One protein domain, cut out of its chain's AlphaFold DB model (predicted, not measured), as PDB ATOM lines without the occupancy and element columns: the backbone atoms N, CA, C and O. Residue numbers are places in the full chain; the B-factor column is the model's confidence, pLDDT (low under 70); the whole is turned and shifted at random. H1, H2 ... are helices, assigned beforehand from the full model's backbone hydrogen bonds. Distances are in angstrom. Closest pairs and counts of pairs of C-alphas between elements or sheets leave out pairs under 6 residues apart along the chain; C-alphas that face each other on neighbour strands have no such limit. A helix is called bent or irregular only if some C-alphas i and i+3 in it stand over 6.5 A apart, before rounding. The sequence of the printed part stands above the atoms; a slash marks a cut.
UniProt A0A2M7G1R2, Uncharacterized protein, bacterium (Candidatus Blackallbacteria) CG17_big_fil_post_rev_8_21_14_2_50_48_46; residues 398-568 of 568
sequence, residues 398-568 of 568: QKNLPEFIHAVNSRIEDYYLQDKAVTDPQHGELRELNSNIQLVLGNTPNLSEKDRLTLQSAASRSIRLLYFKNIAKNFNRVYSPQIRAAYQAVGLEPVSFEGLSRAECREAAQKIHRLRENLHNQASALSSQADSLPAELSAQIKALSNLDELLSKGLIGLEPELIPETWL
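Overview. This is residues 398 to 568 of the 568 residues of an uncharacterized protein of bacterium (Candidatus Blackallbacteria) CG17_big_fil_post_rev_8_21_14_2_50_48_46 (UniProt A0A2M7G1R2). Two lobes stand end to end: a bundle of three helices, H1, H2 and H3, and a second lobe built on the long helical hairpin of H5 and H6, with both arms of the bent helix H4 packed on H6. The far end of that hairpin, near Ala 530, and the first printed residues lie at opposite ends of the long axis. The printed part has 171 residues with six named helices, H1 to H6 in order along the chain, and no named strand; its class is all helix. It is loose, with a radius of gyration of the C-alphas of 19.8 A, and spans 66 by 31 by 25 A, a rod.

Along the chain. H1, residues 401 to 417, begins at C-alpha 401 (-20.229, 24.120, 123.617) and is 24.1 A long. H2, residues 429 to 443, is 20.7 A long, and H3, residues 449 to 466, is 25.5 A. H4, residues 468 to 489, was assigned as one helix by its hydrogen bonds but is bent: C-alphas 478 and 481 are 7.9 A apart. Its arms are H4a, residues 468 to 478, 15.0 A, and H4b, residues 481 to 489, 12.1 A. H5, residues 502 to 527, is the longest helix at 37.2 A. H6, residues 535 to 556, is 30.1 A long and ends at C-alpha 556 (-21.500, 6.199, 100.964).

Arrangement. H1, H2 and H3 form an up-and-down bundle, each helix running against the one before. H1 and H2, a hairpin, touch at a steep tilt of 38 degrees, the C-alphas of Val 408 and Leu 433 being closest at 7.1 A; H1 does so with residues 408 to 415 alone. H2 and H3, also a hairpin, touch at Asn 434 and Ala 459, whose C-alphas are closest at 5.6 A. H3 and H4a are close but not clearly touching, about perpendicular at 83 degrees, with the C-alphas of Arg 464 and Ile 471 closest at 7.3 A. H4b touches residues 539 to 547 of H6, the C-alphas of Ala 486 and Ala 543 being closest at 4.8 A. H4a touches H6 at residues 554 to 555 alone, closest at the C-alphas of Ala 472 and Leu 555, 6.7 A. H5 and H6, a hairpin, touch at a shallow tilt of 27 degrees, opposite ways, with the C-alphas of Arg 516 and Leu 544 closest at 5.9 A. H1 and H6 are apart. In H2, H3, H4a, H4b and H5 every O i to N i+4 pair is within hydrogen-bond range; H1 has 12 of 13 and H6 17 of 18.

Size, cuts and confidence. The C-alphas of Lys 399 and Ala 530, the two farthest apart, are 66.8 A from each other. The printed part has no cut and ends at residue 568, the chain's last. The links H1 to H2 and H4 to H5 are long. The mean pLDDT of the printed part is 93.3, and no printed residue is under 70.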
ATOM      1  N   GLN A 398     -13.711  26.245 123.408       73.81
ATOM      2  CA  GLN A 398     -14.941  26.664 122.750       73.81
ATOM      3  C   GLN A 398     -15.923  27.186 123.815       73.81
ATOM      4  O   GLN A 398     -16.484  26.411 124.587       73.81
ATOM      5  N   LYS A 399     -16.119  28.510 123.886       73.12
ATOM      6  CA  LYS A 399     -16.896  29.162 124.962       73.12
ATOM      7  C   LYS A 399     -18.385  28.793 124.988       73.12
ATOM      8  O   LYS A 399     -19.000  28.895 126.044       73.12
ATOM      9  N   ASN A 400     -18.958  28.368 123.860       88.19
ATOM     10  CA  ASN A 400     -20.353  27.939 123.761       88.19
ATOM     11  C   ASN A 400     -20.441  26.529 123.164       88.19
ATOM     12  O   ASN A 400     -20.602  26.348 121.957       88.19
ATOM     13  N   LEU A 401     -20.262  25.523 124.021       89.19
ATOM     14  CA  LEU A 401     -20.229  24.120 123.617       89.19
ATOM     15  C   LEU A 401     -21.558  23.627 122.996       89.19
ATOM     16  O   LEU A 401     -21.484  23.002 121.940       89.19
ATOM     17  N   PRO A 402     -22.755  23.927 123.548       90.81
ATOM     18  CA  PRO A 402     -24.017  23.529 122.916       90.81
ATOM     19  C   PRO A 402     -24.197  24.091 121.499       90.81
ATOM     20  O   PRO A 402     -24.571  23.358 120.585       90.81
ATOM     21  N   GLU A 403     -23.882  25.375 121.294       91.69
ATOM     22  CA  GLU A 403     -23.945  26.007 119.970       91.69
ATOM     23  C   GLU A 403     -22.936  25.380 119.000       91.69
ATOM     24  O   GLU A 403     -23.263  25.113 117.844       91.69
ATOM     25  N   PHE A 404     -21.727  25.071 119.480       92.94
ATOM     26  CA  PHE A 404     -20.719  24.378 118.685       92.94
ATOM     27  C   PHE A 404     -21.173  22.985 118.247       92.94
ATOM     28  O   PHE A 404     -21.076  22.676 117.063       92.94
ATOM     29  N   ILE A 405     -21.698  22.162 119.160       92.50
ATOM     30  CA  ILE A 405     -22.182  20.809 118.838       92.50
ATOM     31  C   ILE A 405     -23.301  20.877 117.794       92.50
ATOM     32  O   ILE A 405     -23.299  20.111 116.830       92.50
ATOM     33  N   HIS A 406     -24.229  21.826 117.942       91.31
ATOM     34  CA  HIS A 406     -25.288  22.032 116.960       91.31
ATOM     35  C   HIS A 406     -24.728  22.425 115.580       91.31
ATOM     36  O   HIS A 406     -25.096  21.824 114.567       91.31
ATOM     37  N   ALA A 407     -23.789  23.376 115.536       92.38
ATOM     38  CA  ALA A 407     -23.154  23.827 114.298       92.38
ATOM     39  C   ALA A 407     -22.309  22.736 113.616       92.38
ATOM     40  O   ALA A 407     -22.271  22.676 112.387       92.38
ATOM     41  N   VAL A 408     -21.649  21.866 114.392       94.06
ATOM     42  CA  VAL A 408     -20.856  20.736 113.880       94.06
ATOM     43  C   VAL A 408     -21.705  19.825 113.007       94.06
ATOM     44  O   VAL A 408     -21.315  19.542 111.874       94.06
ATOM     45  N   ASN A 409     -22.873  19.412 113.500       90.12
ATOM     46  CA  ASN A 409     -23.736  18.493 112.764       90.12
ATOM     47  C   ASN A 409     -24.212  19.123 111.453       90.12
ATOM     48  O   ASN A 409     -24.034  18.522 110.401       90.12
ATOM     49  N   SER A 410     -24.712  20.364 111.492       90.81
ATOM     50  CA  SER A 410     -25.161  21.059 110.277       90.81
ATOM     51  C   SER A 410     -24.062  21.140 109.216       90.81
ATOM     52  O   SER A 410     -24.308  20.840 108.053       90.81
ATOM     53  N   ARG A 411     -22.836  21.507 109.610       93.25
ATOM     54  CA  ARG A 411     -21.723  21.664 108.662       93.25
ATOM     55  C   ARG A 411     -21.244  20.335 108.099       93.25
ATOM     56  O   ARG A 411     -20.895  20.271 106.929       93.25
ATOM     57  N   ILE A 412     -21.201  19.273 108.904       93.31
ATOM     58  CA  ILE A 412     -20.825  17.945 108.401       93.31
ATOM     59  C   ILE A 412     -21.868  17.440 107.407       93.31
ATOM     60  O   ILE A 412     -21.482  16.879 106.383       93.31
ATOM     61  N   GLU A 413     -23.157  17.674 107.666       91.12
ATOM     62  CA  GLU A 413     -24.226  17.309 106.735       91.12
ATOM     63  C   GLU A 413     -24.123  18.054 105.395       91.12
ATOM     64  O   GLU A 413     -24.434  17.464 104.365       91.12
ATOM     65  N   ASP A 414     -23.587  19.279 105.342       90.50
ATOM     66  CA  ASP A 414     -23.318  19.950 104.058       90.50
ATOM     67  C   ASP A 414     -22.295  19.170 103.209       90.50
ATOM     68  O   ASP A 414     -22.509  18.927 102.023       90.50
ATOM     69  N   TYR A 415     -21.196  18.701 103.809       93.31
ATOM     70  CA  TYR A 415     -20.227  17.857 103.094       93.31
ATOM     71  C   TYR A 415     -20.777  16.457 102.807       93.31
ATOM     72  O   TYR A 415     -20.486  15.868 101.765       93.31
ATOM     73  N   TYR A 416     -21.575  15.914 103.724       92.06
ATOM     74  CA  TYR A 416     -22.038  14.538 103.667       92.06
ATOM     75  C   TYR A 416     -23.270  14.336 102.765       92.06
ATOM     76  O   TYR A 416     -23.341  13.325 102.066       92.06
ATOM     77  N   LEU A 417     -24.221  15.266 102.721       89.75
ATOM     78  CA  LEU A 417     -25.443  15.148 101.915       89.75
ATOM     79  C   LEU A 417     -25.374  15.939 100.612       89.75
ATOM     80  O   LEU A 417     -25.938  15.489  99.620       89.75
ATOM     81  N   GLN A 418     -24.688  17.085 100.591       88.19
ATOM     82  CA  GLN A 418     -24.624  17.945  99.398       88.19
ATOM     83  C   GLN A 418     -23.381  17.681  98.537       88.19
ATOM     84  O   GLN A 418     -23.128  18.416  97.587       88.19
ATOM     85  N   ASP A 419     -22.586  16.662  98.881       86.81
ATOM     86  CA  ASP A 419     -21.350  16.294  98.179       86.81
ATOM     87  C   ASP A 419     -20.389  17.477  97.965       86.81
ATOM     88  O   ASP A 419     -19.684  17.559  96.953       86.81
ATOM     89  N   LYS A 420     -20.328  18.401  98.934       91.88
ATOM     90  CA  LYS A 420     -19.366  19.505  98.897       91.88
ATOM     91  C   LYS A 420     -17.950  18.933  98.788       91.88
ATOM     92  O   LYS A 420     -17.506  18.159  99.637       91.88
ATOM     93  N   ALA A 421     -17.238  19.316  97.729       89.50
ATOM     94  CA  ALA A 421     -15.920  18.773  97.436       89.50
ATOM     95  C   ALA A 421     -14.893  19.156  98.514       89.50
ATOM     96  O   ALA A 421     -14.768  20.323  98.892       89.50
ATOM     97  N   VAL A 422     -14.106  18.173  98.953       93.56
ATOM     98  CA  VAL A 422     -12.886  18.409  99.728       93.56
ATOM     99  C   VAL A 422     -11.730  18.551  98.746       93.56
ATOM    100  O   VAL A 422     -11.299  17.576  98.137       93.56
ATOM    101  N   THR A 423     -11.242  19.775  98.568       91.06
ATOM    102  CA  THR A 423     -10.143  20.070  97.636       91.06
ATOM    103  C   THR A 423      -8.769  19.820  98.246       91.06
ATOM    104  O   THR A 423      -7.846  19.429  97.534       91.06
ATOM    105  N   ASP A 424      -8.635  20.016  99.556       91.94
ATOM    106  CA  ASP A 424      -7.400  19.792 100.297       91.94
ATOM    107  C   ASP A 424      -7.717  19.118 101.640       91.94
ATOM    108  O   ASP A 424      -8.354  19.731 102.496       91.94
ATOM    109  N   PRO A 425      -7.277  17.870 101.879       91.19
ATOM    110  CA  PRO A 425      -7.486  17.219 103.163       91.19
ATOM    111  C   PRO A 425      -6.739  17.912 104.304       91.19
ATOM    112  O   PRO A 425      -7.068  17.669 105.459       91.19
ATOM    113  N   GLN A 426      -5.712  18.722 104.043       87.44
ATOM    114  CA  GLN A 426      -4.855  19.336 105.062       87.44
ATOM    115  C   GLN A 426      -5.289  20.749 105.464       87.44
ATOM    116  O   GLN A 426      -4.796  21.257 106.476       87.44
ATOM    117  N   HIS A 427      -6.213  21.366 104.725       89.31
ATOM    118  CA  HIS A 427      -6.670  22.739 104.948       89.31
ATOM    119  C   HIS A 427      -8.179  22.882 104.688       89.31
ATOM    120  O   HIS A 427      -8.849  21.950 104.256       89.31
ATOM    121  N   GLY A 428      -8.726  24.065 104.964       92.50
ATOM    122  CA  GLY A 428     -10.122  24.391 104.682       92.50
ATOM    123  C   GLY A 428     -11.091  24.055 105.814       92.50
ATOM    124  O   GLY A 428     -10.736  23.488 106.847       92.50
ATOM    125  N   GLU A 429     -12.348  24.433 105.597       93.69
ATOM    126  CA  GLU A 429     -13.391  24.455 106.626       93.69
ATOM    127  C   GLU A 429     -13.630  23.082 107.272       93.69
ATOM    128  O   GLU A 429     -13.720  22.999 108.495       93.69
ATOM    129  N   LEU A 430     -13.696  21.994 106.494       94.44
ATOM    130  CA  LEU A 430     -13.914  20.658 107.062       94.44
ATOM    131  C   LEU A 430     -12.732  20.198 107.928       94.44
ATOM    132  O   LEU A 430     -12.935  19.560 108.964       94.44
ATOM    133  N   ARG A 431     -11.494  20.544 107.546       92.56
ATOM    134  CA  ARG A 431     -10.302  20.232 108.346       92.56
ATOM    135  C   ARG A 431     -10.310  21.022 109.649       92.56
ATOM    136  O   ARG A 431     -10.079  20.432 110.701       92.56
ATOM    137  N   GLU A 432     -10.593  22.320 109.588       90.69
ATOM    138  CA  GLU A 432     -10.724  23.171 110.774       90.69
ATOM    139  C   GLU A 432     -11.830  22.667 111.705       90.69
ATOM    140  O   GLU A 432     -11.621  22.561 112.914       90.69
ATOM    141  N   LEU A 433     -12.979  22.274 111.145       93.00
ATOM    142  CA  LEU A 433     -14.083  21.687 111.894       93.00
ATOM    143  C   LEU A 433     -13.653  20.402 112.609       93.00
ATOM    144  O   LEU A 433     -13.823  20.305 113.821       93.00
ATOM    145  N   ASN A 434     -13.038  19.454 111.894       93.19
ATOM    146  CA  ASN A 434     -12.521  18.221 112.489       93.19
ATOM    147  C   ASN A 434     -11.494  18.511 113.596       93.19
ATOM    148  O   ASN A 434     -11.553  17.911 114.666       93.19
ATOM    149  N   SER A 435     -10.565  19.446 113.377       90.12
ATOM    150  CA  SER A 435      -9.591  19.850 114.400       90.12
ATOM    151  C   SER A 435     -10.260  20.441 115.643       90.12
ATOM    152  O   SER A 435      -9.869  20.098 116.757       90.12
ATOM    153  N   ASN A 436     -11.296  21.264 115.481       91.31
ATOM    154  CA  ASN A 436     -12.050  21.820 116.606       91.31
ATOM    155  C   ASN A 436     -12.832  20.742 117.367       91.31
ATOM    156  O   ASN A 436     -12.857  20.766 118.596       91.31
ATOM    157  N   ILE A 437     -13.423  19.769 116.665       93.69
ATOM    158  CA  ILE A 437     -14.096  18.625 117.297       93.69
ATOM    159  C   ILE A 437     -13.100  17.843 118.162       93.69
ATOM    160  O   ILE A 437     -13.378  17.591 119.332       93.69
ATOM    161  N   GLN A 438     -11.923  17.520 117.617       92.62
ATOM    162  CA  GLN A 438     -10.866  16.799 118.336       92.62
ATOM    163  C   GLN A 438     -10.363  17.583 119.558       92.62
ATOM    164  O   GLN A 438     -10.234  17.030 120.650       92.62
ATOM    165  N   LEU A 439     -10.174  18.902 119.418       90.81
ATOM    166  CA  LEU A 439      -9.838  19.781 120.542       90.81
ATOM    167  C   LEU A 439     -10.891  19.726 121.653       90.81
ATOM    168  O   LEU A 439     -10.526  19.633 122.824       90.81
ATOM    169  N   VAL A 440     -12.183  19.765 121.314       92.81
ATOM    170  CA  VAL A 440     -13.265  19.665 122.305       92.81
ATOM    171  C   VAL A 440     -13.275  18.287 122.966       92.81
ATOM    172  O   VAL A 440     -13.306  18.219 124.196       92.81
ATOM    173  N   LEU A 441     -13.193  17.206 122.183       92.62
ATOM    174  CA  LEU A 441     -13.186  15.827 122.685       92.62
ATOM    175  C   LEU A 441     -12.038  15.568 123.662       92.62
ATOM    176  O   LEU A 441     -12.251  14.936 124.700       92.62
ATOM    177  N   GLY A 442     -10.846  16.071 123.334       91.25
ATOM    178  CA  GLY A 442      -9.623  15.837 124.090       91.25
ATOM    179  C   GLY A 442      -9.375  16.804 125.253       91.25
ATOM    180  O   GLY A 442      -8.611  16.468 126.156       91.25
ATOM    181  N   ASN A 443     -10.000  17.988 125.268       90.50
ATOM    182  CA  ASN A 443      -9.774  18.998 126.314       90.50
ATOM    183  C   ASN A 443     -10.987  19.243 127.230       90.50
ATOM    184  O   ASN A 443     -10.871  20.012 128.183       90.50
ATOM    185  N   THR A 444     -12.138  18.609 126.975       91.12
ATOM    186  CA  THR A 444     -13.358  18.790 127.783       91.12
ATOM    187  C   THR A 444     -13.636  17.538 128.625       91.12
ATOM    188  O   THR A 444     -14.281  16.604 128.136       91.12
ATOM    189  N   PRO A 445     -13.174  17.474 129.892       87.81
ATOM    190  CA  PRO A 445     -13.371  16.295 130.743       87.81
ATOM    191  C   PRO A 445     -14.849  16.012 131.030       87.81
ATOM    192  O   PRO A 445     -15.287  14.870 130.943       87.81
ATOM    193  N   ASN A 446     -15.634  17.059 131.290       90.38
ATOM    194  CA  ASN A 446     -17.025  16.953 131.746       90.38
ATOM    195  C   ASN A 446     -18.045  16.979 130.594       90.38
ATOM    196  O   ASN A 446     -19.164  17.459 130.762       90.38
ATOM    197  N   LEU A 447     -17.645  16.521 129.407       92.81
ATOM    198  CA  LEU A 447     -18.557  16.363 128.278       92.81
ATOM    199  C   LEU A 447     -19.577  15.265 128.605       92.81
ATOM    200  O   LEU A 447     -19.179  14.188 129.056       92.81
ATOM    201  N   SER A 448     -20.870  15.520 128.377       94.75
ATOM    202  CA  SER A 448     -21.889  14.484 128.563       94.75
ATOM    203  C   SER A 448     -21.610  13.299 127.633       94.75
ATOM    204  O   SER A 448     -21.059  13.476 126.545       94.75
ATOM    205  N   GLU A 449     -21.984  12.084 128.035       94.50
ATOM    206  CA  GLU A 449     -21.779  10.885 127.209       94.50
ATOM    207  C   GLU A 449     -22.439  11.031 125.830       94.50
ATOM    208  O   GLU A 449     -21.812  10.771 124.806       94.50
ATOM    209  N   LYS A 450     -23.663  11.570 125.793       95.38
ATOM    210  CA  LYS A 450     -24.384  11.872 124.551       95.38
ATOM    211  C   LYS A 450     -23.607  12.834 123.644       95.38
ATOM    212  O   LYS A 450     -23.484  12.581 122.446       95.38
ATOM    213  N   ASP A 451     -23.097  13.936 124.192       95.19
ATOM    214  CA  ASP A 451     -22.344  14.925 123.412       95.19
ATOM    215  C   ASP A 451     -21.003  14.357 122.941       95.19
ATOM    216  O   ASP A 451     -20.575  14.626 121.820       95.19
ATOM    217  N   ARG A 452     -20.358  13.526 123.771       94.19
ATOM    218  CA  ARG A 452     -19.125  12.817 123.421       94.19
ATOM    219  C   ARG A 452     -19.345  11.876 122.247       94.19
ATOM    220  O   ARG A 452     -18.613  11.995 121.271       94.19
ATOM    221  N   LEU A 453     -20.373  11.032 122.297       93.94
ATOM    222  CA  LEU A 453     -20.728  10.131 121.197       93.94
ATOM    223  C   LEU A 453     -21.083  10.908 119.923       93.94
ATOM    224  O   LEU A 453     -20.635  10.554 118.833       93.94
ATOM    225  N   THR A 454     -21.821  12.014 120.058       94.12
ATOM    226  CA  THR A 454     -22.160  12.897 118.929       94.12
ATOM    227  C   THR A 454     -20.896  13.453 118.270       94.12
ATOM    228  O   THR A 454     -20.723  13.348 117.057       94.12
ATOM    229  N   LEU A 455     -19.974  14.008 119.063       94.81
ATOM    230  CA  LEU A 455     -18.725  14.575 118.558       94.81
ATOM    231  C   LEU A 455     -17.753  13.503 118.039       94.81
ATOM    232  O   LEU A 455     -17.061  13.756 117.058       94.81
ATOM    233  N   GLN A 456     -17.713  12.307 118.630       93.31
ATOM    234  CA  GLN A 456     -16.923  11.178 118.121       93.31
ATOM    235  C   GLN A 456     -17.434  10.712 116.756       93.31
ATOM    236  O   GLN A 456     -16.641  10.555 115.829       93.31
ATOM    237  N   SER A 457     -18.754  10.576 116.596       93.25
ATOM    238  CA  SER A 457     -19.375  10.261 115.304       93.25
ATOM    239  C   SER A 457     -19.059  11.338 114.257       93.25
ATOM    240  O   SER A 457     -18.618  11.035 113.146       93.25
ATOM    241  N   ALA A 458     -19.165  12.613 114.640       94.62
ATOM    242  CA  ALA A 458     -18.811  13.753 113.800       94.62
ATOM    243  C   ALA A 458     -17.321  13.772 113.391       94.62
ATOM    244  O   ALA A 458     -16.995  13.969 112.217       94.62
ATOM    245  N   ALA A 459     -16.400  13.526 114.326       93.94
ATOM    246  CA  ALA A 459     -14.969  13.400 114.042       93.94
ATOM    247  C   ALA A 459     -14.697  12.247 113.065       93.94
ATOM    248  O   ALA A 459     -14.039  12.431 112.043       93.94
ATOM    249  N   SER A 460     -15.277  11.078 113.344       93.06
ATOM    250  CA  SER A 460     -15.151   9.861 112.542       93.06
ATOM    251  C   SER A 460     -15.633  10.054 111.097       93.06
ATOM    252  O   SER A 460     -14.963   9.640 110.145       93.06
ATOM    253  N   ARG A 461     -16.758  10.751 110.905       95.19
ATOM    254  CA  ARG A 461     -17.291  11.074 109.574       95.19
ATOM    255  C   ARG A 461     -16.462  12.142 108.865       95.19
ATOM    256  O   ARG A 461     -16.126  11.980 107.694       95.19
ATOM    257  N   SER A 462     -16.116  13.229 109.553       95.38
ATOM    258  CA  SER A 462     -15.367  14.340 108.950       95.38
ATOM    259  C   SER A 462     -13.958  13.932 108.516       95.38
ATOM    260  O   SER A 462     -13.537  14.312 107.424       95.38
ATOM    261  N   ILE A 463     -13.252  13.097 109.287       94.06
ATOM    262  CA  ILE A 463     -11.935  12.591 108.880       94.06
ATOM    263  C   ILE A 463     -12.017  11.682 107.646       94.06
ATOM    264  O   ILE A 463     -11.182  11.805 106.750       94.06
ATOM    265  N   ARG A 464     -13.058  10.843 107.541       95.12
ATOM    266  CA  ARG A 464     -13.301  10.006 106.357       95.12
ATOM    267  C   ARG A 464     -13.651  10.839 105.130       95.12
ATOM    268  O   ARG A 464     -13.141  10.585 104.048       95.12
ATOM    269  N   LEU A 465     -14.454  11.887 105.293       96.00
ATOM    270  CA  LEU A 465     -14.730  12.835 104.211       96.00
ATOM    271  C   LEU A 465     -13.453  13.541 103.731       96.00
ATOM    272  O   LEU A 465     -13.250  13.668 102.525       96.00
ATOM    273  N   LEU A 466     -12.571  13.945 104.652       95.06
ATOM    274  CA  LEU A 466     -11.295  14.577 104.302       95.06
ATOM    275  C   LEU A 466     -10.426  13.654 103.439       95.06
ATOM    276  O   LEU A 466      -9.876  14.100 102.437       95.06
ATOM    277  N   TYR A 467     -10.347  12.369 103.785       94.25
ATOM    278  CA  TYR A 467      -9.520  11.380 103.089       94.25
ATOM    279  C   TYR A 467     -10.310  10.463 102.143       94.25
ATOM    280  O   TYR A 467      -9.865   9.360 101.823       94.25
ATOM    281  N   PHE A 468     -11.457  10.925 101.630       95.75
ATOM    282  CA  PHE A 468     -12.352  10.103 100.809       95.75
ATOM    283  C   PHE A 468     -11.650   9.457  99.605       95.75
ATOM    284  O   PHE A 468     -11.923   8.311  99.268       95.75
ATOM    285  N   LYS A 469     -10.701  10.159  98.977       94.19
ATOM    286  CA  LYS A 469      -9.930   9.619  97.848       94.19
ATOM    287  C   LYS A 469      -9.146   8.352  98.224       94.19
ATOM    288  O   LYS A 469      -9.130   7.397  97.449       94.19
ATOM    289  N   ASN A 470      -8.520   8.337  99.404       91.94
ATOM    290  CA  ASN A 470      -7.797   7.169  99.911       91.94
ATOM    291  C   ASN A 470      -8.776   6.042 100.251       91.94
ATOM    292  O   ASN A 470      -8.533   4.885  99.907       91.94
ATOM    293  N   ILE A 471      -9.921   6.393 100.839       94.06
ATOM    294  CA  ILE A 471     -10.996   5.448 101.147       94.06
ATOM    295  C   ILE A 471     -11.526   4.784  99.882       94.06
ATOM    296  O   ILE A 471     -11.582   3.566  99.843       94.06
ATOM    297  N   ALA A 472     -11.868   5.536  98.836       95.56
ATOM    298  CA  ALA A 472     -12.405   4.978  97.597       95.56
ATOM    299  C   ALA A 472     -11.413   4.012  96.926       95.56
ATOM    300  O   ALA A 472     -11.799   2.928  96.490       95.56
ATOM    301  N   LYS A 473     -10.117   4.360  96.926       93.56
ATOM    302  CA  LYS A 473      -9.039   3.471  96.469       93.56
ATOM    303  C   LYS A 473      -8.979   2.179  97.293       93.56
ATOM    304  O   LYS A 473      -9.007   1.088  96.725       93.56
ATOM    305  N   ASN A 474      -8.905   2.288  98.620       88.00
ATOM    306  CA  ASN A 474      -8.802   1.129  99.509       88.00
ATOM    307  C   ASN A 474     -10.065   0.259  99.491       88.00
ATOM    308  O   ASN A 474      -9.956  -0.963  99.430       88.00
ATOM    309  N   PHE A 475     -11.243   0.875  99.448       93.56
ATOM    310  CA  PHE A 475     -12.532   0.205  99.321       93.56
ATOM    311  C   PHE A 475     -12.594  -0.611  98.031       93.56
ATOM    312  O   PHE A 475     -12.883  -1.806  98.076       93.56
ATOM    313  N   ASN A 476     -12.257   0.004  96.889       94.38
ATOM    314  CA  ASN A 476     -12.222  -0.688  95.605       94.38
ATOM    315  C   ASN A 476     -11.280  -1.891  95.653       94.38
ATOM    316  O   ASN A 476     -11.640  -2.968  95.202       94.38
ATOM    317  N   ARG A 477     -10.091  -1.721  96.234       86.56
ATOM    318  CA  ARG A 477      -9.096  -2.788  96.362       86.56
ATOM    319  C   ARG A 477      -9.610  -3.953  97.209       86.56
ATOM    320  O   ARG A 477      -9.638  -5.083  96.721       86.56
ATOM    321  N   VAL A 478     -10.013  -3.672  98.450       84.56
ATOM    322  CA  VAL A 478     -10.416  -4.681  99.443       84.56
ATOM    323  C   VAL A 478     -11.667  -5.428  98.995       84.56
ATOM    324  O   VAL A 478     -11.723  -6.648  99.122       84.56
ATOM    325  N   TYR A 479     -12.628  -4.723  98.402       90.81
ATOM    326  CA  TYR A 479     -13.904  -5.307  98.003       90.81
ATOM    327  C   TYR A 479     -14.022  -5.604  96.503       90.81
ATOM    328  O   TYR A 479     -15.112  -5.919  96.019       90.81
ATOM    329  N   SER A 480     -12.919  -5.535  95.744       91.62
ATOM    330  CA  SER A 480     -12.950  -5.816  94.303       91.62
ATOM    331  C   SER A 480     -13.536  -7.191  93.955       91.62
ATOM    332  O   SER A 480     -14.256  -7.253  92.957       91.62
ATOM    333  N   PRO A 481     -13.316  -8.286  94.720       88.00
ATOM    334  CA  PRO A 481     -13.952  -9.569  94.417       88.00
ATOM    335  C   PRO A 481     -15.482  -9.504  94.507       88.00
ATOM    336  O   PRO A 481     -16.162  -9.965  93.593       88.00
ATOM    337  N   GLN A 482     -16.024  -8.880  95.557       92.31
ATOM    338  CA  GLN A 482     -17.465  -8.719  95.770       92.31
ATOM    339  C   GLN A 482     -18.082  -7.810  94.702       92.31
ATOM    340  O   GLN A 482     -19.139  -8.133  94.160       92.31
ATOM    341  N   ILE A 483     -17.399  -6.712  94.359       95.44
ATOM    342  CA  ILE A 483     -17.811  -5.810  93.279       95.44
ATOM    343  C   ILE A 483     -17.860  -6.583  91.955       95.44
ATOM    344  O   ILE A 483     -18.899  -6.605  91.301       95.44
ATOM    345  N   ARG A 484     -16.782  -7.283  91.570       95.00
ATOM    346  CA  ARG A 484     -16.746  -8.053  90.315       95.00
ATOM    347  C   ARG A 484     -17.835  -9.122  90.259       95.00
ATOM    348  O   ARG A 484     -18.543  -9.186  89.260       95.00
ATOM    349  N   ALA A 485     -17.998  -9.907  91.322       91.81
ATOM    350  CA  ALA A 485     -18.990 -10.977  91.374       91.81
ATOM    351  C   ALA A 485     -20.425 -10.450  91.200       91.81
ATOM    352  O   ALA A 485     -21.205 -11.022  90.442       91.81
ATOM    353  N   ALA A 486     -20.766  -9.335  91.854       96.19
ATOM    354  CA  ALA A 486     -22.093  -8.734  91.749       96.19
ATOM    355  C   ALA A 486     -22.390  -8.184  90.346       96.19
ATOM    356  O   ALA A 486     -23.488  -8.393  89.838       96.19
ATOM    357  N   TYR A 487     -21.417  -7.537  89.697       97.44
ATOM    358  CA  TYR A 487     -21.567  -7.048  88.321       97.44
ATOM    359  C   TYR A 487     -21.638  -8.197  87.302       97.44
ATOM    360  O   TYR A 487     -22.515  -8.201  86.438       97.44
ATOM    361  N   GLN A 488     -20.790  -9.218  87.444       96.50
ATOM    362  CA  GLN A 488     -20.801 -10.402  86.578       96.50
ATOM    363  C   GLN A 488     -22.111 -11.187  86.678       96.50
ATOM    364  O   GLN A 488     -22.607 -11.654  85.655       96.50
ATOM    365  N   ALA A 489     -22.704 -11.290  87.874       96.25
ATOM    366  CA  ALA A 489     -23.973 -11.991  88.075       96.25
ATOM    367  C   ALA A 489     -25.097 -11.444  87.177       96.25
ATOM    368  O   ALA A 489     -25.966 -12.199  86.754       96.25
ATOM    369  N   VAL A 490     -25.055 -10.149  86.854       96.94
ATOM    370  CA  VAL A 490     -26.049  -9.453  86.020       96.94
ATOM    371  C   VAL A 490     -25.528  -9.098  84.622       96.94
ATOM    372  O   VAL A 490     -26.153  -8.308  83.918       96.94
ATOM    373  N   GLY A 491     -24.388  -9.664  84.210       97.00
ATOM    374  CA  GLY A 491     -23.813  -9.448  82.880       97.00
ATOM    375  C   GLY A 491     -23.317  -8.019  82.629       97.00
ATOM    376  O   GLY A 491     -23.370  -7.548  81.495       97.00
ATOM    377  N   LEU A 492     -22.868  -7.315  83.673       96.62
ATOM    378  CA  LEU A 492     -22.322  -5.960  83.582       96.62
ATOM    379  C   LEU A 492     -20.808  -5.942  83.815       96.62
ATOM    380  O   LEU A 492     -20.258  -6.767  84.543       96.62
ATOM    381  N   GLU A 493     -20.144  -4.941  83.238       96.94
ATOM    382  CA  GLU A 493     -18.729  -4.668  83.502       96.94
ATOM    383  C   GLU A 493     -18.544  -4.011  84.883       96.94
ATOM    384  O   GLU A 493     -19.233  -3.027  85.177       96.94
ATOM    385  N   PRO A 494     -17.624  -4.507  85.733       95.50
ATOM    386  CA  PRO A 494     -17.389  -3.955  87.065       95.50
ATOM    387  C   PRO A 494     -16.925  -2.494  87.036       95.50
ATOM    388  O   PRO A 494     -15.957  -2.145  86.360       95.50
ATOM    389  N   VAL A 495     -17.561  -1.642  87.842       95.94
ATOM    390  CA  VAL A 495     -17.096  -0.265  88.066       95.94
ATOM    391  C   VAL A 495     -15.924  -0.271  89.043       95.94
ATOM    392  O   VAL A 495     -16.028  -0.815  90.142       95.94
ATOM    393  N   SER A 496     -14.824   0.383  88.665       96.00
ATOM    394  CA  SER A 496     -13.756   0.714  89.607       96.00
ATOM    395  C   SER A 496     -14.119   1.988  90.362       96.00
ATOM    396  O   SER A 496     -14.298   3.040  89.750       96.00
ATOM    397  N   PHE A 497     -14.196   1.909  91.688       96.38
ATOM    398  CA  PHE A 497     -14.376   3.090  92.540       96.38
ATOM    399  C   PHE A 497     -13.057   3.829  92.799       96.38
ATOM    400  O   PHE A 497     -13.057   4.927  93.355       96.38
ATOM    401  N   GLU A 498     -11.923   3.254  92.386       94.44
ATOM    402  CA  GLU A 498     -10.622   3.899  92.513       94.44
ATOM    403  C   GLU A 498     -10.578   5.171  91.658       94.44
ATOM    404  O   GLU A 498     -10.588   5.126  90.431       94.44
ATOM    405  N   GLY A 499     -10.529   6.323  92.329       91.50
ATOM    406  CA  GLY A 499     -10.441   7.631  91.681       91.50
ATOM    407  C   GLY A 499     -11.780   8.324  91.429       91.50
ATOM    408  O   GLY A 499     -11.757   9.497  91.059       91.50
ATOM    409  N   LEU A 500     -12.914   7.664  91.685       96.00
ATOM    410  CA  LEU A 500     -14.212   8.333  91.647       96.00
ATOM    411  C   LEU A 500     -14.325   9.354  92.784       96.00
ATOM    412  O   LEU A 500     -13.914   9.120  93.925       96.00
ATOM    413  N   SER A 501     -14.926  10.498  92.478       94.69
ATOM    414  CA  SER A 501     -15.402  11.440  93.481       94.69
ATOM    415  C   SER A 501     -16.547  10.832  94.292       94.69
ATOM    416  O   SER A 501     -17.190   9.850  93.909       94.69
ATOM    417  N   ARG A 502     -16.846  11.449  95.435       94.69
ATOM    418  CA  ARG A 502     -17.919  10.985  96.316       94.69
ATOM    419  C   ARG A 502     -19.303  11.048  95.661       94.69
ATOM    420  O   ARG A 502     -20.111  10.150  95.888       94.69
ATOM    421  N   ALA A 503     -19.543  12.056  94.823       95.00
ATOM    422  CA  ALA A 503     -20.769  12.186  94.040       95.00
ATOM    423  C   ALA A 503     -20.891  11.063  92.992       95.00
ATOM    424  O   ALA A 503     -21.925  10.405  92.909       95.00
ATOM    425  N   GLU A 504     -19.812  10.766  92.258       96.19
ATOM    426  CA  GLU A 504     -19.782   9.662  91.284       96.19
ATOM    427  C   GLU A 504     -19.980   8.298  91.964       96.19
ATOM    428  O   GLU A 504     -20.706   7.446  91.449       96.19
ATOM    429  N   CYS A 505     -19.416   8.102  93.164       96.62
ATOM    430  CA  CYS A 505     -19.658   6.898  93.963       96.62
ATOM    431  C   CYS A 505     -21.140   6.749  94.340       96.62
ATOM    432  O   CYS A 505     -21.677   5.644  94.249       96.62
ATOM    433  N   ARG A 506     -21.827   7.840  94.728       95.88
ATOM    434  CA  ARG A 506     -23.280   7.806  94.998       95.88
ATOM    435  C   ARG A 506     -24.072   7.461  93.757       95.88
ATOM    436  O   ARG A 506     -24.992   6.657  93.842       95.88
ATOM    437  N   GLU A 507     -23.735   8.063  92.622       96.44
ATOM    438  CA  GLU A 507     -24.430   7.794  91.369       96.44
ATOM    439  C   GLU A 507     -24.298   6.313  90.980       96.44
ATOM    440  O   GLU A 507     -25.289   5.668  90.634       96.44
ATOM    441  N   ALA A 508     -23.094   5.747  91.105       96.69
ATOM    442  CA  ALA A 508     -22.851   4.326  90.882       96.69
ATOM    443  C   ALA A 508     -23.637   3.439  91.868       96.69
ATOM    444  O   ALA A 508     -24.298   2.492  91.441       96.69
ATOM    445  N   ALA A 509     -23.647   3.774  93.163       96.94
ATOM    446  CA  ALA A 509     -24.425   3.048  94.170       96.94
ATOM    447  C   ALA A 509     -25.937   3.102  93.886       96.94
ATOM    448  O   ALA A 509     -26.616   2.081  93.935       96.94
ATOM    449  N   GLN A 510     -26.470   4.259  93.482       97.44
ATOM    450  CA  GLN A 510     -27.877   4.400  93.098       97.44
ATOM    451  C   GLN A 510     -28.242   3.562  91.866       97.44
ATOM    452  O   GLN A 510     -29.356   3.042  91.793       97.44
ATOM    453  N   LYS A 511     -27.332   3.415  90.892       97.38
ATOM    454  CA  LYS A 511     -27.542   2.529  89.733       97.38
ATOM    455  C   LYS A 511     -27.661   1.066  90.169       97.38
ATOM    456  O   LYS A 511     -28.585   0.391  89.720       97.38
ATOM    457  N   ILE A 512     -26.793   0.612  91.078       97.69
ATOM    458  CA  ILE A 512     -26.861  -0.736  91.667       97.69
ATOM    459  C   ILE A 512     -28.165  -0.942  92.439       97.69
ATOM    460  O   ILE A 512     -28.863  -1.927  92.198       97.69
ATOM    461  N   HIS A 513     -28.546   0.019  93.280       97.44
ATOM    462  CA  HIS A 513     -29.794  -0.034  94.033       97.44
ATOM    463  C   HIS A 513     -31.019  -0.170  93.111       97.44
ATOM    464  O   HIS A 513     -31.835  -1.072  93.281       97.44
ATOM    465  N   ARG A 514     -31.126   0.664  92.064       98.00
ATOM    466  CA  ARG A 514     -32.233   0.583  91.089       98.00
ATOM    467  C   ARG A 514     -32.263  -0.750  90.344       98.00
ATOM    468  O   ARG A 514     -33.343  -1.283  90.102       98.00
ATOM    469  N   LEU A 515     -31.100  -1.284  89.970       97.56
ATOM    470  CA  LEU A 515     -31.020  -2.586  89.310       97.56
ATOM    471  C   LEU A 515     -31.531  -3.704  90.229       97.56
ATOM    472  O   LEU A 515     -32.320  -4.537  89.791       97.56
ATOM    473  N   ARG A 516     -31.142  -3.676  91.508       97.62
ATOM    474  CA  ARG A 516     -31.625  -4.610  92.529       97.62
ATOM    475  C   ARG A 516     -33.147  -4.552  92.682       97.62
ATOM    476  O   ARG A 516     -33.792  -5.597  92.653       97.62
ATOM    477  N   GLU A 517     -33.725  -3.357  92.789       98.06
ATOM    478  CA  GLU A 517     -35.185  -3.178  92.884       98.06
ATOM    479  C   GLU A 517     -35.913  -3.719  91.646       98.06
ATOM    480  O   GLU A 517     -36.939  -4.389  91.762       98.06
ATOM    481  N   ASN A 518     -35.363  -3.503  90.446       97.94
ATOM    482  CA  ASN A 518     -35.935  -4.048  89.215       97.94
ATOM    483  C   ASN A 518     -35.947  -5.585  89.214       97.94
ATOM    484  O   ASN A 518     -36.959  -6.182  88.843       97.94
ATOM    485  N   LEU A 519     -34.865  -6.228  89.670       97.12
ATOM    486  CA  LEU A 519     -34.812  -7.689  89.796       97.12
ATOM    487  C   LEU A 519     -35.767  -8.215  90.871       97.12
ATOM    488  O   LEU A 519     -36.422  -9.232  90.652       97.12
ATOM    489  N   HIS A 520     -35.908  -7.517  92.004       96.69
ATOM    490  CA  HIS A 520     -36.909  -7.857  93.018       96.69
ATOM    491  C   HIS A 520     -38.330  -7.787  92.459       96.69
ATOM    492  O   HIS A 520     -39.099  -8.727  92.644       96.69
ATOM    493  N   ASN A 521     -38.664  -6.733  91.714       96.81
ATOM    494  CA  ASN A 521     -39.973  -6.597  91.076       96.81
ATOM    495  C   ASN A 521     -40.228  -7.714  90.049       96.81
ATOM    496  O   ASN A 521     -41.323  -8.280  90.010       96.81
ATOM    497  N   GLN A 522     -39.214  -8.079  89.256       96.50
ATOM    498  CA  GLN A 522     -39.287  -9.217  88.337       96.50
ATOM    499  C   GLN A 522     -39.507 -10.538  89.089       96.50
ATOM    500  O   GLN A 522     -40.348 -11.341  88.686       96.50
ATOM    501  N   ALA A 523     -38.796 -10.756  90.198       95.75
ATOM    502  CA  ALA A 523     -38.969 -11.932  91.043       95.75
ATOM    503  C   ALA A 523     -40.378 -11.986  91.649       95.75
ATOM    504  O   ALA A 523     -41.043 -13.015  91.557       95.75
ATOM    505  N   SER A 524     -40.886 -10.878  92.193       95.81
ATOM    506  CA  SER A 524     -42.254 -10.803  92.711       95.81
ATOM    507  C   SER A 524     -43.289 -11.133  91.632       95.81
ATOM    508  O   SER A 524     -44.181 -11.944  91.881       95.81
ATOM    509  N   ALA A 525     -43.133 -10.604  90.415       95.62
ATOM    510  CA  ALA A 525     -44.010 -10.932  89.293       95.62
ATOM    511  C   ALA A 525     -43.965 -12.430  88.927       95.62
ATOM    512  O   ALA A 525     -45.017 -13.047  88.766       95.62
ATOM    513  N   LEU A 526     -42.778 -13.042  88.867       94.88
ATOM    514  CA  LEU A 526     -42.623 -14.472  88.564       94.88
ATOM    515  C   LEU A 526     -43.151 -15.382  89.679       94.88
ATOM    516  O   LEU A 526     -43.782 -16.392  89.387       94.88
ATOM    517  N   SER A 527     -42.960 -15.010  90.947       93.19
ATOM    518  CA  SER A 527     -43.471 -15.776  92.096       93.19
ATOM    519  C   SER A 527     -45.000 -15.833  92.154       93.19
ATOM    520  O   SER A 527     -45.561 -16.759  92.728       93.19
ATOM    521  N   SER A 528     -45.688 -14.882  91.513       92.25
ATOM    522  CA  SER A 528     -47.146 -14.940  91.350       92.25
ATOM    523  C   SER A 528     -47.606 -15.948  90.285       92.25
ATOM    524  O   SER A 528     -48.791 -16.262  90.215       92.25
ATOM    525  N   GLN A 529     -46.680 -16.446  89.457       91.94
ATOM    526  CA  GLN A 529     -46.949 -17.310  88.302       91.94
ATOM    527  C   GLN A 529     -46.304 -18.702  88.402       91.94
ATOM    528  O   GLN A 529     -46.688 -19.593  87.647       91.94
ATOM    529  N   ALA A 530     -45.332 -18.900  89.295       87.88
ATOM    530  CA  ALA A 530     -44.577 -20.142  89.438       87.88
ATOM    531  C   ALA A 530     -44.335 -20.496  90.911       87.88
ATOM    532  O   ALA A 530     -44.126 -19.613  91.741       87.88
ATOM    533  N   ASP A 531     -44.270 -21.797  91.209       88.62
ATOM    534  CA  ASP A 531     -44.051 -22.318  92.569       88.62
ATOM    535  C   ASP A 531     -42.653 -21.994  93.134       88.62
ATOM    536  O   ASP A 531     -42.431 -22.081  94.342       88.62
ATOM    537  N   SER A 532     -41.684 -21.629  92.284       91.56
ATOM    538  CA  SER A 532     -40.339 -21.232  92.717       91.56
ATOM    539  C   SER A 532     -39.680 -20.231  91.764       91.56
ATOM    540  O   SER A 532     -39.948 -20.213  90.561       91.56
ATOM    541  N   LEU A 533     -38.807 -19.384  92.318       94.12
ATOM    542  CA  LEU A 533     -37.994 -18.441  91.550       94.12
ATOM    543  C   LEU A 533     -36.874 -19.170  90.797       94.12
ATOM    544  O   LEU A 533     -36.254 -20.071  91.368       94.12
ATOM    545  N   PRO A 534     -36.526 -18.736  89.571       95.81
ATOM    546  CA  PRO A 534     -35.322 -19.212  88.904       95.81
ATOM    547  C   PRO A 534     -34.087 -19.013  89.793       95.81
ATOM    548  O   PRO A 534     -33.862 -17.919  90.319       95.81
ATOM    549  N   ALA A 535     -33.273 -20.062  89.946       94.75
ATOM    550  CA  ALA A 535     -32.087 -20.038  90.806       94.75
ATOM    551  C   ALA A 535     -31.108 -18.910  90.428       94.75
ATOM    552  O   ALA A 535     -30.537 -18.266  91.306       94.75
ATOM    553  N   GLU A 536     -30.976 -18.627  89.130       96.12
ATOM    554  CA  GLU A 536     -30.158 -17.534  88.598       96.12
ATOM    555  C   GLU A 536     -30.630 -16.158  89.092       96.12
ATOM    556  O   GLU A 536     -29.832 -15.387  89.621       96.12
ATOM    557  N   LEU A 537     -31.936 -15.877  89.019       96.06
ATOM    558  CA  LEU A 537     -32.511 -14.613  89.490       96.06
ATOM    559  C   LEU A 537     -32.334 -14.444  91.007       96.06
ATOM    560  O   LEU A 537     -32.013 -13.358  91.485       96.06
ATOM    561  N   SER A 538     -32.493 -15.529  91.773       95.88
ATOM    562  CA  SER A 538     -32.237 -15.517  93.219       95.88
ATOM    563  C   SER A 538     -30.767 -15.207  93.539       95.88
ATOM    564  O   SER A 538     -30.485 -14.385  94.417       95.88
ATOM    565  N   ALA A 539     -29.828 -15.804  92.798       95.12
ATOM    566  CA  ALA A 539     -28.398 -15.547  92.953       95.12
ATOM    567  C   ALA A 539     -28.025 -14.098  92.595       95.12
ATOM    568  O   ALA A 539     -27.280 -13.461  93.343       95.12
ATOM    569  N   GLN A 540     -28.589 -13.553  91.513       97.62
ATOM    570  CA  GLN A 540     -28.406 -12.157  91.100       97.62
ATOM    571  C   GLN A 540     -28.876 -11.169  92.168       97.62
ATOM    572  O   GLN A 540     -28.126 -10.272  92.555       97.62
ATOM    573  N   ILE A 541     -30.093 -11.364  92.687       97.56
ATOM    574  CA  ILE A 541     -30.652 -10.534  93.759       97.56
ATOM    575  C   ILE A 541     -29.738 -10.561  94.982       97.56
ATOM    576  O   ILE A 541     -29.380  -9.509  95.503       97.56
ATOM    577  N   LYS A 542     -29.304 -11.750  95.416       96.88
ATOM    578  CA  LYS A 542     -28.408 -11.886  96.570       96.88
ATOM    579  C   LYS A 542     -27.082 -11.153  96.356       96.88
ATOM    580  O   LYS A 542     -26.624 -10.450  97.256       96.88
ATOM    581  N   ALA A 543     -26.471 -11.299  95.180       95.50
ATOM    582  CA  ALA A 543     -25.199 -10.655  94.869       95.50
ATOM    583  C   ALA A 543     -25.316  -9.119  94.870       95.50
ATOM    584  O   ALA A 543     -24.482  -8.445  95.477       95.50
ATOM    585  N   LEU A 544     -26.375  -8.566  94.264       97.62
ATOM    586  CA  LEU A 544     -26.621  -7.123  94.277       97.62
ATOM    587  C   LEU A 544     -27.005  -6.593  95.659       97.62
ATOM    588  O   LEU A 544     -26.574  -5.500  96.004       97.62
ATOM    589  N   SER A 545     -27.771  -7.337  96.460       97.12
ATOM    590  CA  SER A 545     -28.105  -6.936  97.834       97.12
ATOM    591  C   SER A 545     -26.860  -6.791  98.702       97.12
ATOM    592  O   SER A 545     -26.713  -5.782  99.385       97.12
ATOM    593  N   ASN A 546     -25.932  -7.747  98.610       94.94
ATOM    594  CA  ASN A 546     -24.662  -7.677  99.331       94.94
ATOM    595  C   ASN A 546     -23.824  -6.469  98.884       94.94
ATOM    596  O   ASN A 546     -23.232  -5.787  99.718       94.94
ATOM    597  N   LEU A 547     -23.770  -6.189  97.574       97.00
ATOM    598  CA  LEU A 547     -23.040  -5.030  97.061       97.00
ATOM    599  C   LEU A 547     -23.713  -3.701  97.452       97.00
ATOM    600  O   LEU A 547     -23.014  -2.761  97.814       97.00
ATOM    601  N   ASP A 548     -25.043  -3.610  97.397       97.38
ATOM    602  CA  ASP A 548     -25.802  -2.414  97.791       97.38
ATOM    603  C   ASP A 548     -25.590  -2.084  99.275       97.38
ATOM    604  O   ASP A 548     -25.311  -0.938  99.627       97.38
ATOM    605  N   GLU A 549     -25.625  -3.093 100.152       96.25
ATOM    606  CA  GLU A 549     -25.303  -2.925 101.571       96.25
ATOM    607  C   GLU A 549     -23.862  -2.432 101.762       96.25
ATOM    608  O   GLU A 549     -23.622  -1.446 102.460       96.25
ATOM    609  N   LEU A 550     -22.905  -3.055 101.076       96.12
ATOM    610  CA  LEU A 550     -21.497  -2.687 101.164       96.12
ATOM    611  C   LEU A 550     -21.230  -1.246 100.697       96.12
ATOM    612  O   LEU A 550     -20.470  -0.511 101.330       96.12
ATOM    613  N   LEU A 551     -21.851  -0.827  99.591       97.19
ATOM    614  CA  LEU A 551     -21.725   0.532  99.069       97.19
ATOM    615  C   LEU A 551     -22.421   1.540  99.982       97.19
ATOM    616  O   LEU A 551     -21.829   2.573 100.303       97.19
ATOM    617  N   SER A 552     -23.650   1.250 100.411       96.62
ATOM    618  CA  SER A 552     -24.453   2.157 101.234       96.62
ATOM    619  C   SER A 552     -23.832   2.402 102.605       96.62
ATOM    620  O   SER A 552     -23.736   3.559 103.003       96.62
ATOM    621  N   LYS A 553     -23.336   1.361 103.280       96.19
ATOM    622  CA  LYS A 553     -22.674   1.466 104.587       96.19
ATOM    623  C   LYS A 553     -21.218   1.918 104.474       96.19
ATOM    624  O   LYS A 553     -20.787   2.846 105.154       96.19
ATOM    625  N   GLY A 554     -20.451   1.312 103.569       95.94
ATOM    626  CA  GLY A 554     -19.016   1.560 103.457       95.94
ATOM    627  C   GLY A 554     -18.702   2.856 102.722       95.94
ATOM    628  O   GLY A 554     -18.312   3.849 103.328       95.94
ATOM    629  N   LEU A 555     -18.852   2.867 101.398       95.12
ATOM    630  CA  LEU A 555     -18.367   3.979 100.575       95.12
ATOM    631  C   LEU A 555     -19.244   5.238 100.684       95.12
ATOM    632  O   LEU A 555     -18.739   6.358 100.620       95.12
ATOM    633  N   ILE A 556     -20.557   5.078 100.853       95.88
ATOM    634  CA  ILE A 556     -21.500   6.199 100.964       95.88
ATOM    635  C   ILE A 556     -21.685   6.615 102.425       95.88
ATOM    636  O   ILE A 556     -21.588   7.812 102.721       95.88
ATOM    637  N   GLY A 557     -21.917   5.619 103.285       95.38
ATOM    638  CA  GLY A 557     -22.139   5.699 104.729       95.38
ATOM    639  C   GLY A 557     -20.913   6.140 105.519       95.38
ATOM    640  O   GLY A 557     -21.029   6.884 106.494       95.38
ATOM    641  N   LEU A 558     -19.728   5.741 105.043       95.94
ATOM    642  CA  LEU A 558     -18.450   5.913 105.731       95.94
ATOM    643  C   LEU A 558     -18.455   5.260 107.122       95.94
ATOM    644  O   LEU A 558     -17.851   5.794 108.054       95.94
ATOM    645  N   GLU A 559     -19.142   4.124 107.256       94.69
ATOM    646  CA  GLU A 559     -19.227   3.353 108.498       94.69
ATOM    647  C   GLU A 559     -17.837   2.821 108.899       94.69
ATOM    648  O   GLU A 559     -17.152   2.207 108.068       94.69
ATOM    649  N   PRO A 560     -17.366   3.086 110.137       89.50
ATOM    650  CA  PRO A 560     -16.041   2.672 110.599       89.50
ATOM    651  C   PRO A 560     -15.752   1.180 110.471       89.50
ATOM    652  O   PRO A 560     -14.604   0.805 110.240       89.50
ATOM    653  N   GLU A 561     -16.792   0.361 110.586       88.12
ATOM    654  CA  GLU A 561     -16.752  -1.093 110.513       88.12
ATOM    655  C   GLU A 561     -16.320  -1.566 109.125       88.12
ATOM    656  O   GLU A 561     -15.619  -2.560 109.011       88.12
ATOM    657  N   LEU A 562     -16.686  -0.842 108.063       90.50
ATOM    658  CA  LEU A 562     -16.297  -1.174 106.689       90.50
ATOM    659  C   LEU A 562     -15.128  -0.330 106.181       90.50
ATOM    660  O   LEU A 562     -14.470  -0.729 105.217       90.50
ATOM    661  N   ILE A 563     -14.899   0.828 106.808       92.00
ATOM    662  CA  ILE A 563     -13.872   1.814 106.472       92.00
ATOM    663  C   ILE A 563     -12.988   2.047 107.709       92.00
ATOM    664  O   ILE A 563     -13.198   3.027 108.436       92.00
ATOM    665  N   PRO A 564     -12.003   1.177 107.986       86.81
ATOM    666  CA  PRO A 564     -11.149   1.317 109.160       86.81
ATOM    667  C   PRO A 564     -10.274   2.579 109.084       86.81
ATOM    668  O   PRO A 564      -9.978   3.099 108.008       86.81
ATOM    669  N   GLU A 565      -9.821   3.074 110.242       83.69
ATOM    670  CA  GLU A 565      -8.995   4.297 110.332       83.69
ATOM    671  C   GLU A 565      -7.676   4.199 109.559       83.69
ATOM    672  O   GLU A 565      -7.112   5.202 109.138       83.69
ATOM    673  N   THR A 566      -7.209   2.980 109.330       80.75
ATOM    674  CA  THR A 566      -5.985   2.682 108.591       80.75
ATOM    675  C   THR A 566      -6.088   2.974 107.090       80.75
ATOM    676  O   THR A 566      -5.087   2.878 106.384       80.75
ATOM    677  N   TRP A 567      -7.283   3.315 106.585       86.19
ATOM    678  CA  TRP A 567      -7.509   3.727 105.195       86.19
ATOM    679  C   TRP A 567      -7.431   5.243 104.972       86.19
ATOM    680  O   TRP A 567      -7.517   5.677 103.819       86.19
ATOM    681  N   LEU A 568      -7.330   6.030 106.049       86.69
ATOM    682  CA  LEU A 568      -7.245   7.495 106.031       86.69
ATOM    683  C   LEU A 568      -5.836   7.936 105.623       86.69
ATOM    684  O   LEU A 568      -5.732   8.724 104.648       86.69
TER     685      LEU A 568